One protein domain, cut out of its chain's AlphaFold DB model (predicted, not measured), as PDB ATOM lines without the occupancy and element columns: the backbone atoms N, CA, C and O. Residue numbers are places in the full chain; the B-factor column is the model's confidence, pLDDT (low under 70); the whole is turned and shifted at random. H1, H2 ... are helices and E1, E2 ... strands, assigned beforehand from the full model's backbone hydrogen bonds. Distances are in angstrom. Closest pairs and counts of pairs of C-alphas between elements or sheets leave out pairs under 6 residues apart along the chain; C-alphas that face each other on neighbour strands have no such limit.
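AT A GLANCE: This is residues 325 to 424 of the 582 residues of an uncharacterized protein of Erysipelotrichaceae bacterium MTC7 (UniProt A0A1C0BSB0). A long, narrow, mostly strand domain is built in two loose layers: a twisted sheet of four strands, E5, E4, E6 and E7, and the strand pair E1 and E3, offset along the long axis and only partly facing it. The short helix H1 and the small parallel pair E2 and E8 lie together at one end of the rod, while the loop between the hairpin strands E6 and E7 lies toward the other. The 100 printed residues hold one named helix and eight named strands, in the order E1 H1 E2 E3 E4 E5 E6 E7 E8; 47 residues, under half, are in these elements. The four-stranded sheet runs E5, E4, E6, E7, all antiparallel. The whole is compact, with a radius of gyration of the C-alphas of 14.1 A and spans of 46 by 22 by 18 A.

HOW THE PARTS SIT: E1, residues 331 to 334, is the antiparallel neighbour of E3, residues 356 to 359, with N 331 and O 359 2.8 A apart. Residues 326 to 327 form a short antiparallel pairing with 363 to 364, and residues 357 to 358 of E3 form one with 390 to 391. In H1, residues 337 to 343, every O i to N i+4 pair is within hydrogen-bond range. The closest C-alphas of H1 and E2, residues 348 to 350, are those of Ser 339 and Ile 350, 6.7 A apart. E2 is parallel to E8, residues 421 to 423, at 20 degrees; N 423 and O 349 are 2.8 A apart. E4, residues 371 to 378, forms a hairpin with E5, residues 381 to 385, with N 376 and O 383 2.8 A apart. E4 is also antiparallel to E6, residues 401 to 407, with N 404 and O 375 2.7 A apart. E6 forms a hairpin with E7, residues 412 to 417, with N 401 and O 417 2.8 A apart. This sheet is twisted, its C-alphas lying up to 4.4 A off the best plane. E3 and E4 are only just apart, their closest C-alphas 8.4 A from each other.

IN THESE COORDINATES: E1 begins at C-alpha 331, (236.630, 352.072, 299.831), and is 10.7 A long; H1 is 10.1 A. E4 is 20.8 A long, from C-alpha 371 at (234.643, 349.465, 317.640); E6 is 19.7 A and E7 16.8 A. E8 ends at C-alpha 423, (228.289, 362.529, 286.383).

THE WHOLE: The C-alphas farthest apart, those of Lys 342 and Gly 368, are 46.4 A from each other. The links E3 to E4 and E5 to E6 are long. The printed part has no cut; its mean pLDDT is 96.0 and no printed residue is under 70.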
ATOM      1  N   PRO A 325     239.534 355.979 318.468       96.69
ATOM      2  CA  PRO A 325     239.863 355.009 317.432       96.69
ATOM      3  C   PRO A 325     240.589 355.684 316.264       96.69
ATOM      4  O   PRO A 325     240.418 356.869 316.017       96.69
ATOM      5  N   THR A 326     241.395 354.943 315.517       96.75
ATOM      6  CA  THR A 326     241.942 355.425 314.238       96.75
ATOM      7  C   THR A 326     241.067 354.969 313.090       96.75
ATOM      8  O   THR A 326     240.569 353.847 313.114       96.75
ATOM      9  N   LEU A 327     240.937 355.806 312.064       96.44
ATOM     10  CA  LEU A 327     240.333 355.451 310.784       96.44
ATOM     11  C   LEU A 327     241.272 355.900 309.667       96.44
ATOM     12  O   LEU A 327     241.398 357.094 309.411       96.44
ATOM     13  N   SER A 328     241.966 354.954 309.038       94.56
ATOM     14  CA  SER A 328     242.975 355.262 308.011       94.56
ATOM     15  C   SER A 328     242.401 355.357 306.598       94.56
ATOM     16  O   SER A 328     243.061 355.876 305.699       94.56
ATOM     17  N   GLY A 329     241.174 354.878 306.392       96.12
ATOM     18  CA  GLY A 329     240.477 354.998 305.123       96.12
ATOM     19  C   GLY A 329     239.307 354.034 304.974       96.12
ATOM     20  O   GLY A 329     239.012 353.217 305.848       96.12
ATOM     21  N   PHE A 330     238.648 354.153 303.826       97.75
ATOM     22  CA  PHE A 330     237.625 353.229 303.348       97.75
ATOM     23  C   PHE A 330     237.587 353.205 301.817       97.75
ATOM     24  O   PHE A 330     238.119 354.098 301.144       97.75
ATOM     25  N   SER A 331     236.930 352.193 301.258       97.50
ATOM     26  CA  SER A 331     236.630 352.072 299.831       97.50
ATOM     27  C   SER A 331     235.131 352.174 299.583       97.50
ATOM     28  O   SER A 331     234.322 351.934 300.476       97.50
ATOM     29  N   TYR A 332     234.760 352.553 298.366       98.19
ATOM     30  CA  TYR A 332     233.371 352.578 297.930       98.19
ATOM     31  C   TYR A 332     233.268 352.032 296.511       98.19
ATOM     32  O   TYR A 332     234.251 352.046 295.761       98.19
ATOM     33  N   LYS A 333     232.086 351.526 296.169       98.00
ATOM     34  CA  LYS A 333     231.720 351.154 294.803       98.00
ATOM     35  C   LYS A 333     230.233 351.408 294.573       98.00
ATOM     36  O   LYS A 333     229.433 351.202 295.484       98.00
ATOM     37  N   ASP A 334     229.882 351.844 293.375       98.38
ATOM     38  CA  ASP A 334     228.526 351.829 292.853       98.38
ATOM     39  C   ASP A 334     228.052 350.380 292.745       98.38
ATOM     40  O   ASP A 334     228.806 349.478 292.369       98.38
ATOM     41  N   MET A 335     226.802 350.175 293.122       97.75
ATOM     42  CA  MET A 335     226.113 348.896 293.125       97.75
ATOM     43  C   MET A 335     225.010 348.848 292.066       97.75
ATOM     44  O   MET A 335     224.458 347.776 291.830       97.75
ATOM     45  N   HIS A 336     224.692 349.967 291.404       97.25
ATOM     46  CA  HIS A 336     223.645 350.005 290.391       97.25
ATOM     47  C   HIS A 336     224.122 349.360 289.073       97.25
ATOM     48  O   HIS A 336     224.949 349.954 288.373       97.25
ATOM     49  N   PRO A 337     223.575 348.202 288.643       95.44
ATOM     50  CA  PRO A 337     224.109 347.450 287.499       95.44
ATOM     51  C   PRO A 337     224.140 348.265 286.201       95.44
ATOM     52  O   PRO A 337     225.162 348.325 285.525       95.44
ATOM     53  N   ASN A 338     223.049 348.975 285.898       94.19
ATOM     54  CA  ASN A 338     222.948 349.798 284.689       94.19
ATOM     55  C   ASN A 338     223.934 350.975 284.682       94.19
ATOM     56  O   ASN A 338     224.423 351.344 283.618       94.19
ATOM     57  N   SER A 339     224.245 351.551 285.849       95.50
ATOM     58  CA  SER A 339     225.232 352.628 285.954       95.50
ATOM     59  C   SER A 339     226.618 352.080 285.634       95.50
ATOM     60  O   SER A 339     227.274 352.580 284.726       95.50
ATOM     61  N   ILE A 340     227.000 350.968 286.270       95.25
ATOM     62  CA  ILE A 340     228.291 350.302 286.058       95.25
ATOM     63  C   ILE A 340     228.481 349.899 284.592       95.25
ATOM     64  O   ILE A 340     229.564 350.081 284.046       95.25
ATOM     65  N   VAL A 341     227.435 349.392 283.931       93.31
ATOM     66  CA  VAL A 341     227.479 349.062 282.495       93.31
ATOM     67  C   VAL A 341     227.748 350.302 281.638       93.31
ATOM     68  O   VAL A 341     228.452 350.216 280.637       93.31
ATOM     69  N   LYS A 342     227.194 351.461 282.006       94.06
ATOM     70  CA  LYS A 342     227.338 352.703 281.234       94.06
ATOM     71  C   LYS A 342     228.651 353.423 281.503       94.06
ATOM     72  O   LYS A 342     229.207 354.021 280.583       94.06
ATOM     73  N   THR A 343     229.140 353.371 282.737       95.38
ATOM     74  CA  THR A 343     230.407 353.985 283.136       95.38
ATOM     75  C   THR A 343     231.613 353.097 282.877       95.38
ATOM     76  O   THR A 343     232.721 353.623 282.810       95.38
ATOM     77  N   GLU A 344     231.417 351.779 282.786       94.94
ATOM     78  CA  GLU A 344     232.475 350.757 282.761       94.94
ATOM     79  C   GLU A 344     233.415 350.857 283.986       94.94
ATOM     80  O   GLU A 344     234.516 350.311 284.007       94.94
ATOM     81  N   ASN A 345     232.981 351.569 285.037       96.06
ATOM     82  CA  ASN A 345     233.760 351.854 286.233       96.06
ATOM     83  C   ASN A 345     232.833 352.039 287.442       96.06
ATOM     84  O   ASN A 345     232.058 352.993 287.526       96.06
ATOM     85  N   ASN A 346     232.961 351.155 288.427       96.88
ATOM     86  CA  ASN A 346     232.140 351.172 289.636       96.88
ATOM     87  C   ASN A 346     232.538 352.258 290.654       96.88
ATOM     88  O   ASN A 346     232.004 352.278 291.752       96.88
ATOM     89  N   GLN A 347     233.465 353.159 290.344       96.69
ATOM     90  CA  GLN A 347     233.761 354.338 291.168       96.69
ATOM     91  C   GLN A 347     233.232 355.637 290.551       96.69
ATOM     92  O   GLN A 347     233.452 356.719 291.098       96.69
ATOM     93  N   TRP A 348     232.571 355.554 289.394       97.06
ATOM     94  CA  TRP A 348     231.972 356.698 288.715       97.06
ATOM     95  C   TRP A 348     230.497 356.752 289.067       97.06
ATOM     96  O   TRP A 348     229.772 355.786 288.849       97.06
ATOM     97  N   ILE A 349     230.079 357.867 289.655       97.31
ATOM     98  CA  ILE A 349     228.753 357.992 290.253       97.31
ATOM     99  C   ILE A 349     227.874 358.826 289.330       97.31
ATOM    100  O   ILE A 349     228.201 359.981 289.044       97.31
ATOM    101  N   ILE A 350     226.765 358.240 288.879       96.94
ATOM    102  CA  ILE A 350     225.719 358.923 288.121       96.94
ATOM    103  C   ILE A 350     224.675 359.431 289.116       96.94
ATOM    104  O   ILE A 350     224.059 358.655 289.854       96.94
ATOM    105  N   GLN A 351     224.485 360.749 289.145       96.19
ATOM    106  CA  GLN A 351     223.497 361.403 289.999       96.19
ATOM    107  C   GLN A 351     222.101 360.808 289.772       96.19
ATOM    108  O   GLN A 351     221.734 360.534 288.641       96.19
ATOM    109  N   ASN A 352     221.308 360.629 290.829       95.19
ATOM    110  CA  ASN A 352     219.940 360.088 290.780       95.19
ATOM    111  C   ASN A 352     219.813 358.633 290.283       95.19
ATOM    112  O   ASN A 352     218.693 358.145 290.151       95.19
ATOM    113  N   VAL A 353     220.924 357.924 290.057       96.00
ATOM    114  CA  VAL A 353     220.928 356.517 289.613       96.00
ATOM    115  C   VAL A 353     221.742 355.652 290.569       96.00
ATOM    116  O   VAL A 353     221.228 354.685 291.131       96.00
ATOM    117  N   SER A 354     223.010 356.002 290.781       97.50
ATOM    118  CA  SER A 354     223.946 355.205 291.572       97.50
ATOM    119  C   SER A 354     223.537 355.092 293.041       97.50
ATOM    120  O   SER A 354     223.045 356.050 293.641       97.50
ATOM    121  N   TYR A 355     223.837 353.947 293.650       97.56
ATOM    122  CA  TYR A 355     223.820 353.743 295.101       97.56
ATOM    123  C   TYR A 355     225.066 352.952 295.498       97.56
ATOM    124  O   TYR A 355     225.566 352.137 294.725       97.56
ATOM    125  N   LEU A 356     225.630 353.237 296.668       97.94
ATOM    126  CA  LEU A 356     227.001 352.862 296.996       97.94
ATOM    127  C   LEU A 356     227.045 351.782 298.064       97.94
ATOM    128  O   LEU A 356     226.300 351.832 299.039       97.94
ATOM    129  N   GLN A 357     228.014 350.879 297.944       97.88
ATOM    130  CA  GLN A 357     228.516 350.089 299.060       97.88
ATOM    131  C   GLN A 357     229.843 350.685 299.537       97.88
ATOM    132  O   GLN A 357     230.803 350.766 298.770       97.88
ATOM    133  N   ILE A 358     229.916 351.048 300.814       98.00
ATOM    134  CA  ILE A 358     231.141 351.389 301.538       98.00
ATOM    135  C   ILE A 358     231.705 350.118 302.162       98.00
ATOM    136  O   ILE A 358     230.976 349.390 302.827       98.00
ATOM    137  N   TYR A 359     232.990 349.844 301.962       96.81
ATOM    138  CA  TYR A 359     233.657 348.627 302.432       96.81
ATOM    139  C   TYR A 359     235.138 348.883 302.731       96.81
ATOM    140  O   TYR A 359     235.645 349.987 302.520       96.81
ATOM    141  N   SER A 360     235.834 347.866 303.251       95.62
ATOM    142  CA  SER A 360     237.223 347.984 303.719       95.62
ATOM    143  C   SER A 360     237.391 349.168 304.675       95.62
ATOM    144  O   SER A 360     238.281 349.993 304.500       95.62
ATOM    145  N   MET A 361     236.477 349.296 305.641       95.44
ATOM    146  CA  MET A 361     236.505 350.352 306.653       95.44
ATOM    147  C   MET A 361     237.618 350.041 307.659       95.44
ATOM    148  O   MET A 361     237.484 349.130 308.474       95.44
ATOM    149  N   LEU A 362     238.735 350.763 307.575       91.69
ATOM    150  CA  LEU A 362     239.959 350.470 308.331       91.69
ATOM    151  C   LEU A 362     239.958 351.166 309.702       91.69
ATOM    152  O   LEU A 362     240.820 351.998 309.997       91.69
ATOM    153  N   GLY A 363     238.943 350.871 310.517       94.44
ATOM    154  CA  GLY A 363     238.838 351.357 311.891       94.44
ATOM    155  C   GLY A 363     239.610 350.477 312.875       94.44
ATOM    156  O   GLY A 363     239.535 349.251 312.818       94.44
ATOM    157  N   THR A 364     240.340 351.079 313.812       95.62
ATOM    158  CA  THR A 364     241.053 350.353 314.876       95.62
ATOM    159  C   THR A 364     240.820 351.032 316.217       95.62
ATOM    160  O   THR A 364     241.086 352.223 316.376       95.62
ATOM    161  N   ALA A 365     240.296 350.275 317.179       95.31
ATOM    162  CA  ALA A 365     240.109 350.753 318.541       95.31
ATOM    163  C   ALA A 365     241.454 350.842 319.277       95.31
ATOM    164  O   ALA A 365     242.397 350.118 318.957       95.31
ATOM    165  N   LYS A 366     241.542 351.716 320.282       93.38
ATOM    166  CA  LYS A 366     242.754 351.896 321.092       93.38
ATOM    167  C   LYS A 366     242.501 351.609 322.562       93.38
ATOM    168  O   LYS A 366     241.415 351.871 323.078       93.38
ATOM    169  N   ASN A 367     243.557 351.170 323.245       90.50
ATOM    170  CA  ASN A 367     243.622 351.044 324.701       90.50
ATOM    171  C   ASN A 367     242.448 350.245 325.285       90.50
ATOM    172  O   ASN A 367     241.689 350.753 326.104       90.50
ATOM    173  N   GLY A 368     242.269 349.014 324.800       89.06
ATOM    174  CA  GLY A 368     241.269 348.063 325.299       89.06
ATOM    175  C   GLY A 368     239.823 348.306 324.855       89.06
ATOM    176  O   GLY A 368     238.988 347.435 325.074       89.06
ATOM    177  N   ALA A 369     239.508 349.434 324.211       95.38
ATOM    178  CA  ALA A 369     238.184 349.643 323.626       95.38
ATOM    179  C   ALA A 369     237.933 348.733 322.416       95.38
ATOM    180  O   ALA A 369     238.859 348.176 321.823       95.38
ATOM    181  N   SER A 370     236.670 348.640 322.011       95.75
ATOM    182  CA  SER A 370     236.231 347.976 320.784       95.75
ATOM    183  C   SER A 370     235.510 348.963 319.866       95.75
ATOM    184  O   SER A 370     235.013 349.996 320.312       95.75
ATOM    185  N   ILE A 371     235.464 348.674 318.563       96.88
ATOM    186  CA  ILE A 371     234.643 349.465 317.640       96.88
ATOM    187  C   ILE A 371     233.175 349.133 317.897       96.88
ATOM    188  O   ILE A 371     232.778 347.974 317.818       96.88
ATOM    189  N   SER A 372     232.384 350.157 318.203       96.81
ATOM    190  CA  SER A 372     230.948 350.038 318.450       96.81
ATOM    191  C   SER A 372     230.169 350.096 317.140       96.81
ATOM    192  O   SER A 372     229.356 349.217 316.867       96.81
ATOM    193  N   LYS A 373     230.434 351.106 316.299       97.44
ATOM    194  CA  LYS A 373     229.777 351.259 314.993       97.44
ATOM    195  C   LYS A 373     230.557 352.157 314.039       97.44
ATOM    196  O   LYS A 373     231.392 352.961 314.454       97.44
ATOM    197  N   TYR A 374     230.198 352.064 312.765       98.25
ATOM    198  CA  TYR A 374     230.525 353.038 311.733       98.25
ATOM    199  C   TYR A 374     229.283 353.852 311.376       98.25
ATOM    200  O   TYR A 374     228.168 353.330 311.399       98.25
ATOM    201  N   GLN A 375     229.484 355.119 311.028       98.19
ATOM    202  CA  GLN A 375     228.449 356.016 310.533       98.19
ATOM    203  C   GLN A 375     228.952 356.746 309.288       98.19
ATOM    204  O   GLN A 375     229.955 357.449 309.345       98.19
ATOM    205  N   LEU A 376     228.247 356.607 308.173       98.00
ATOM    206  CA  LEU A 376     228.503 357.324 306.933       98.00
ATOM    207  C   LEU A 376     227.542 358.504 306.810       98.00
ATOM    208  O   LEU A 376     226.329 358.311 306.870       98.00
ATOM    209  N   ASN A 377     228.089 359.690 306.562       97.56
ATOM    210  CA  ASN A 377     227.339 360.845 306.085       97.56
ATOM    211  C   ASN A 377     227.685 361.065 304.606       97.56
ATOM    212  O   ASN A 377     228.856 361.257 304.266       97.56
ATOM    213  N   VAL A 378     226.685 361.003 303.727       96.56
ATOM    214  CA  VAL A 378     226.853 361.200 302.279       96.56
ATOM    215  C   VAL A 378     225.564 361.745 301.668       96.56
ATOM    216  O   VAL A 378     224.472 361.265 301.961       96.56
ATOM    217  N   SER A 379     225.680 362.761 300.817       89.12
ATOM    218  CA  SER A 379     224.556 363.563 300.313       89.12
ATOM    219  C   SER A 379     223.720 364.114 301.474       89.12
ATOM    220  O   SER A 379     224.233 364.925 302.238       89.12
ATOM    221  N   ASP A 380     222.475 363.656 301.624       90.75
ATOM    222  CA  ASP A 380     221.578 363.995 302.738       90.75
ATOM    223  C   ASP A 380     221.288 362.760 303.625       90.75
ATOM    224  O   ASP A 380     220.292 362.709 304.343       90.75
ATOM    225  N   GLN A 381     222.126 361.721 303.535       95.06
ATOM    226  CA  GLN A 381     221.926 360.432 304.196       95.06
ATOM    227  C   GLN A 381     222.889 360.260 305.368       95.06
ATOM    228  O   GLN A 381     224.080 360.563 305.261       95.06
ATOM    229  N   VAL A 382     222.367 359.692 306.458       97.12
ATOM    230  CA  VAL A 382     223.142 359.216 307.607       97.12
ATOM    231  C   VAL A 382     222.871 357.728 307.777       97.12
ATOM    232  O   VAL A 382     221.758 357.326 308.108       97.12
ATOM    233  N   ILE A 383     223.884 356.899 307.545       97.31
ATOM    234  CA  ILE A 383     223.771 355.437 307.599       97.31
ATOM    235  C   ILE A 383     224.697 354.934 308.695       97.31
ATOM    236  O   ILE A 383     225.873 355.275 308.702       97.31
ATOM    237  N   SER A 384     224.190 354.125 309.621       96.94
ATOM    238  CA  SER A 384     224.989 353.542 310.705       96.94
ATOM    239  C   SER A 384     224.912 352.023 310.697       96.94
ATOM    240  O   SER A 384     223.870 351.458 310.376       96.94
ATOM    241  N   GLY A 385     225.990 351.359 311.105       95.56
ATOM    242  CA  GLY A 385     226.014 349.907 311.233       95.56
ATOM    243  C   GLY A 385     227.248 349.394 311.966       95.56
ATOM    244  O   GLY A 385     228.256 350.089 312.083       95.56
ATOM    245  N   THR A 386     227.158 348.167 312.467       93.25
ATOM    246  CA  THR A 386     228.253 347.458 313.152       93.25
ATOM    247  C   THR A 386     229.012 346.499 312.225       93.25
ATOM    248  O   THR A 386     230.038 345.948 312.610       93.25
ATOM    249  N   GLY A 387     228.505 346.289 311.004       85.12
ATOM    250  CA  GLY A 387     229.077 345.380 310.011       85.12
ATOM    251  C   GLY A 387     230.319 345.925 309.297       85.12
ATOM    252  O   GLY A 387     230.754 347.055 309.505       85.12
ATOM    253  N   THR A 388     230.873 345.112 308.394       88.44
ATOM    254  CA  THR A 388     232.075 345.428 307.595       88.44
ATOM    255  C   THR A 388     231.787 346.245 306.333       88.44
ATOM    256  O   THR A 388     232.716 346.626 305.617       88.44
ATOM    257  N   SER A 389     230.514 346.559 306.073       95.56
ATOM    258  CA  SER A 389     230.088 347.438 304.987       95.56
ATOM    259  C   SER A 389     228.828 348.225 305.337       95.56
ATOM    260  O   SER A 389     227.993 347.739 306.098       95.56
ATOM    261  N   LEU A 390     228.662 349.391 304.716       97.69
ATOM    262  CA  LEU A 390     227.440 350.200 304.757       97.69
ATOM    263  C   LEU A 390     226.927 350.395 303.330       97.69
ATOM    264  O   LEU A 390     227.732 350.565 302.420       97.69
ATOM    265  N   THR A 391     225.612 350.384 303.125       97.25
ATOM    266  CA  THR A 391     225.010 350.596 301.798       97.25
ATOM    267  C   THR A 391     224.124 351.833 301.831       97.25
ATOM    268  O   THR A 391     223.361 352.015 302.779       97.25
ATOM    269  N   THR A 392     224.254 352.692 300.826       97.75
ATOM    270  CA  THR A 392     223.438 353.901 300.668       97.75
ATOM    271  C   THR A 392     222.168 353.586 299.889       97.75
ATOM    272  O   THR A 392     222.068 352.552 299.228       97.75
ATOM    273  N   THR A 393     221.210 354.509 299.899       97.19
ATOM    274  CA  THR A 393     220.206 354.561 298.827       97.19
ATOM    275  C   THR A 393     220.738 355.421 297.676       97.19
ATOM    276  O   THR A 393     221.918 355.793 297.664       97.19
ATOM    277  N   THR A 394     219.896 355.725 296.688       96.38
ATOM    278  CA  THR A 394     220.264 356.534 295.522       96.38
ATOM    279  C   THR A 394     220.928 357.854 295.915       96.38
ATOM    280  O   THR A 394     220.425 358.606 296.752       96.38
ATOM    281  N   ILE A 395     222.062 358.146 295.285       96.44
ATOM    282  CA  ILE A 395     222.870 359.334 295.534       96.44
ATOM    283  C   ILE A 395     222.373 360.490 294.663       96.44
ATOM    284  O   ILE A 395     222.451 360.455 293.436       96.44
ATOM    285  N   THR A 396     221.876 361.549 295.299       95.25
ATOM    286  CA  THR A 396     221.195 362.665 294.617       95.25
ATOM    287  C   THR A 396     222.043 363.931 294.509       95.25
ATOM    288  O   THR A 396     221.721 364.818 293.719       95.25
ATOM    289  N   LYS A 397     223.135 364.046 295.280       94.69
ATOM    290  CA  LYS A 397     223.971 365.259 295.353       94.69
ATOM    291  C   LYS A 397     225.461 364.949 295.442       94.69
ATOM    292  O   LYS A 397     225.870 364.070 296.208       94.69
ATOM    293  N   GLN A 398     226.267 365.757 294.752       95.56
ATOM    294  CA  GLN A 398     227.723 365.699 294.823       95.56
ATOM    295  C   GLN A 398     228.208 366.298 296.146       95.56
ATOM    296  O   GLN A 398     228.337 367.507 296.295       95.56
ATOM    297  N   THR A 399     228.472 365.441 297.120       95.19
ATOM    298  CA  THR A 399     229.025 365.810 298.430       95.19
ATOM    299  C   THR A 399     230.211 364.909 298.748       95.19
ATOM    300  O   THR A 399     230.471 363.936 298.039       95.19
ATOM    301  N   GLN A 400     230.955 365.234 299.799       96.44
ATOM    302  CA  GLN A 400     231.993 364.340 300.300       96.44
ATOM    303  C   GLN A 400     231.359 363.202 301.108       96.44
ATOM    304  O   GLN A 400     230.351 363.392 301.783       96.44
ATOM    305  N   MET A 401     231.972 362.023 301.060       97.88
ATOM    306  CA  MET A 401     231.640 360.900 301.927       97.88
ATOM    307  C   MET A 401     232.443 361.037 303.218       97.88
ATOM    308  O   MET A 401     233.671 360.938 303.184       97.88
ATOM    309  N   VAL A 402     231.770 361.247 304.345       98.19
ATOM    310  CA  VAL A 402     232.409 361.325 305.664       98.19
ATOM    311  C   VAL A 402     232.064 360.065 306.441       98.19
ATOM    312  O   VAL A 402     230.924 359.884 306.870       98.19
ATOM    313  N   LEU A 403     233.044 359.183 306.620       98.19
ATOM    314  CA  LEU A 403     232.900 357.994 307.451       98.19
ATOM    315  C   LEU A 403     233.414 358.302 308.858       98.19
ATOM    316  O   LEU A 403     234.568 358.679 309.029       98.19
ATOM    317  N   THR A 404     232.564 358.110 309.858       98.12
ATOM    318  CA  THR A 404     232.883 358.212 311.282       98.12
ATOM    319  C   THR A 404     232.977 356.810 311.872       98.12
ATOM    320  O   THR A 404     232.037 356.027 311.749       98.12
ATOM    321  N   VAL A 405     234.079 356.488 312.541       97.94
ATOM    322  CA  VAL A 405     234.194 355.298 313.395       97.94
ATOM    323  C   VAL A 405     233.970 355.700 314.851       97.94
ATOM    324  O   VAL A 405     234.479 356.732 315.285       97.94
ATOM    325  N   ILE A 406     233.199 354.904 315.592       97.44
ATOM    326  CA  ILE A 406     232.813 355.177 316.980       97.44
ATOM    327  C   ILE A 406     233.176 353.966 317.839       97.44
ATOM    328  O   ILE A 406     232.810 352.839 317.497       97.44
ATOM    329  N   ASP A 407     233.889 354.183 318.944       97.00
ATOM    330  CA  ASP A 407     234.291 353.115 319.867       97.00
ATOM    331  C   ASP A 407     233.272 352.868 321.000       97.00
ATOM    332  O   ASP A 407     232.262 353.563 321.135       97.00
ATOM    333  N   SER A 408     233.532 351.853 321.824       96.38
ATOM    334  CA  SER A 408     232.732 351.446 322.989       96.38
ATOM    335  C   SER A 408     232.620 352.497 324.100       96.38
ATOM    336  O   SER A 408     231.817 352.319 325.013       96.38
ATOM    337  N   ARG A 409     233.396 353.584 324.039       95.69
ATOM    338  CA  ARG A 409     233.346 354.726 324.969       95.69
ATOM    339  C   ARG A 409     232.649 355.941 324.348       95.69
ATOM    340  O   ARG A 409     232.465 356.950 325.021       95.69
ATOM    341  N   GLY A 410     232.269 355.858 323.071       95.69
ATOM    342  CA  GLY A 410     231.671 356.951 322.310       95.69
ATOM    343  C   GLY A 410     232.685 357.924 321.702       95.69
ATOM    344  O   GLY A 410     232.272 358.950 321.157       95.69
ATOM    345  N   LEU A 411     233.991 357.626 321.759       96.56
ATOM    346  CA  LEU A 411     235.000 358.421 321.063       96.56
ATOM    347  C   LEU A 411     234.918 358.186 319.560       96.56
ATOM    348  O   LEU A 411     234.580 357.092 319.105       96.56
ATOM    349  N   GLN A 412     235.259 359.218 318.792       97.38
ATOM    350  CA  GLN A 412     235.042 359.229 317.353       97.38
ATOM    351  C   GLN A 412     236.303 359.615 316.593       97.38
ATOM    352  O   GLN A 412     237.140 360.378 317.074       97.38
ATOM    353  N   SER A 413     236.415 359.112 315.372       97.69
ATOM    354  CA  SER A 413     237.348 359.623 314.372       97.69
ATOM    355  C   SER A 413     236.726 359.541 312.994       97.69
ATOM    356  O   SER A 413     235.854 358.710 312.747       97.69
ATOM    357  N   GLN A 414     237.150 360.438 312.110       97.44
ATOM    358  CA  GLN A 414     236.531 360.624 310.807       97.44
ATOM    359  C   GLN A 414     237.555 360.497 309.691       97.44
ATOM    360  O   GLN A 414     238.717 360.866 309.848       97.44
ATOM    361  N   TYR A 415     237.091 359.996 308.554       98.25
ATOM    362  CA  TYR A 415     237.828 359.991 307.306       98.25
ATOM    363  C   TYR A 415     236.906 360.472 306.195       98.25
ATOM    364  O   TYR A 415     235.780 359.988 306.056       98.25
ATOM    365  N   THR A 416     237.396 361.414 305.396       98.00
ATOM    366  CA  THR A 416     236.626 362.045 304.327       98.00
ATOM    367  C   THR A 416     237.173 361.627 302.973       98.00
ATOM    368  O   THR A 416     238.379 361.670 302.743       98.00
ATOM    369  N   LYS A 417     236.282 361.235 302.062       96.81
ATOM    370  CA  LYS A 417     236.627 360.837 300.696       96.81
ATOM    371  C   LYS A 417     235.720 361.531 299.686       96.81
ATOM    372  O   LYS A 417     234.517 361.654 299.902       96.81
ATOM    373  N   THR A 418     236.286 361.978 298.575       96.69
ATOM    374  CA  THR A 418     235.537 362.508 297.429       96.69
ATOM    375  C   THR A 418     235.255 361.404 296.413       96.69
ATOM    376  O   THR A 418     235.917 360.364 296.397       96.69
ATOM    377  N   TYR A 419     234.262 361.625 295.551       96.62
ATOM    378  CA  TYR A 419     234.034 360.756 294.400       96.62
ATOM    379  C   TYR A 419     235.201 360.844 293.412       96.62
ATOM    380  O   TYR A 419     235.746 361.922 293.181       96.62
ATOM    381  N   THR A 420     235.537 359.717 292.791       96.88
ATOM    382  CA  THR A 420     236.555 359.613 291.740       96.88
ATOM    383  C   THR A 420     236.062 360.336 290.493       96.88
ATOM    384  O   THR A 420     236.820 361.049 289.841       96.88
ATOM    385  N   LYS A 421     234.769 360.187 290.181       96.00
ATOM    386  CA  LYS A 421     234.086 360.965 289.154       96.00
ATOM    387  C   LYS A 421     232.606 361.106 289.485       96.00
ATOM    388  O   LYS A 421     231.971 360.148 289.923       96.00
ATOM    389  N   TRP A 422     232.082 362.301 289.250       96.31
ATOM    390  CA  TRP A 422     230.669 362.627 289.379       96.31
ATOM    391  C   TRP A 422     230.093 362.954 288.005       96.31
ATOM    392  O   TRP A 422     230.689 363.737 287.265       96.31
ATOM    393  N   ILE A 423     228.958 362.352 287.668       95.75
ATOM    394  CA  ILE A 423     228.289 362.529 286.383       95.75
ATOM    395  C   ILE A 423     226.869 363.042 286.660       95.75
ATOM    396  O   ILE A 423     226.048 362.289 287.192       95.75
ATOM    397  N   PRO A 424     226.576 364.320 286.357       94.31
ATOM    398  CA  PRO A 424     225.233 364.870 286.488       94.31
ATOM    399  C   PRO A 424     224.247 364.132 285.584       94.31
ATOM    400  O   PRO A 424     224.575 363.806 284.443       94.31
TER     401      PRO A 424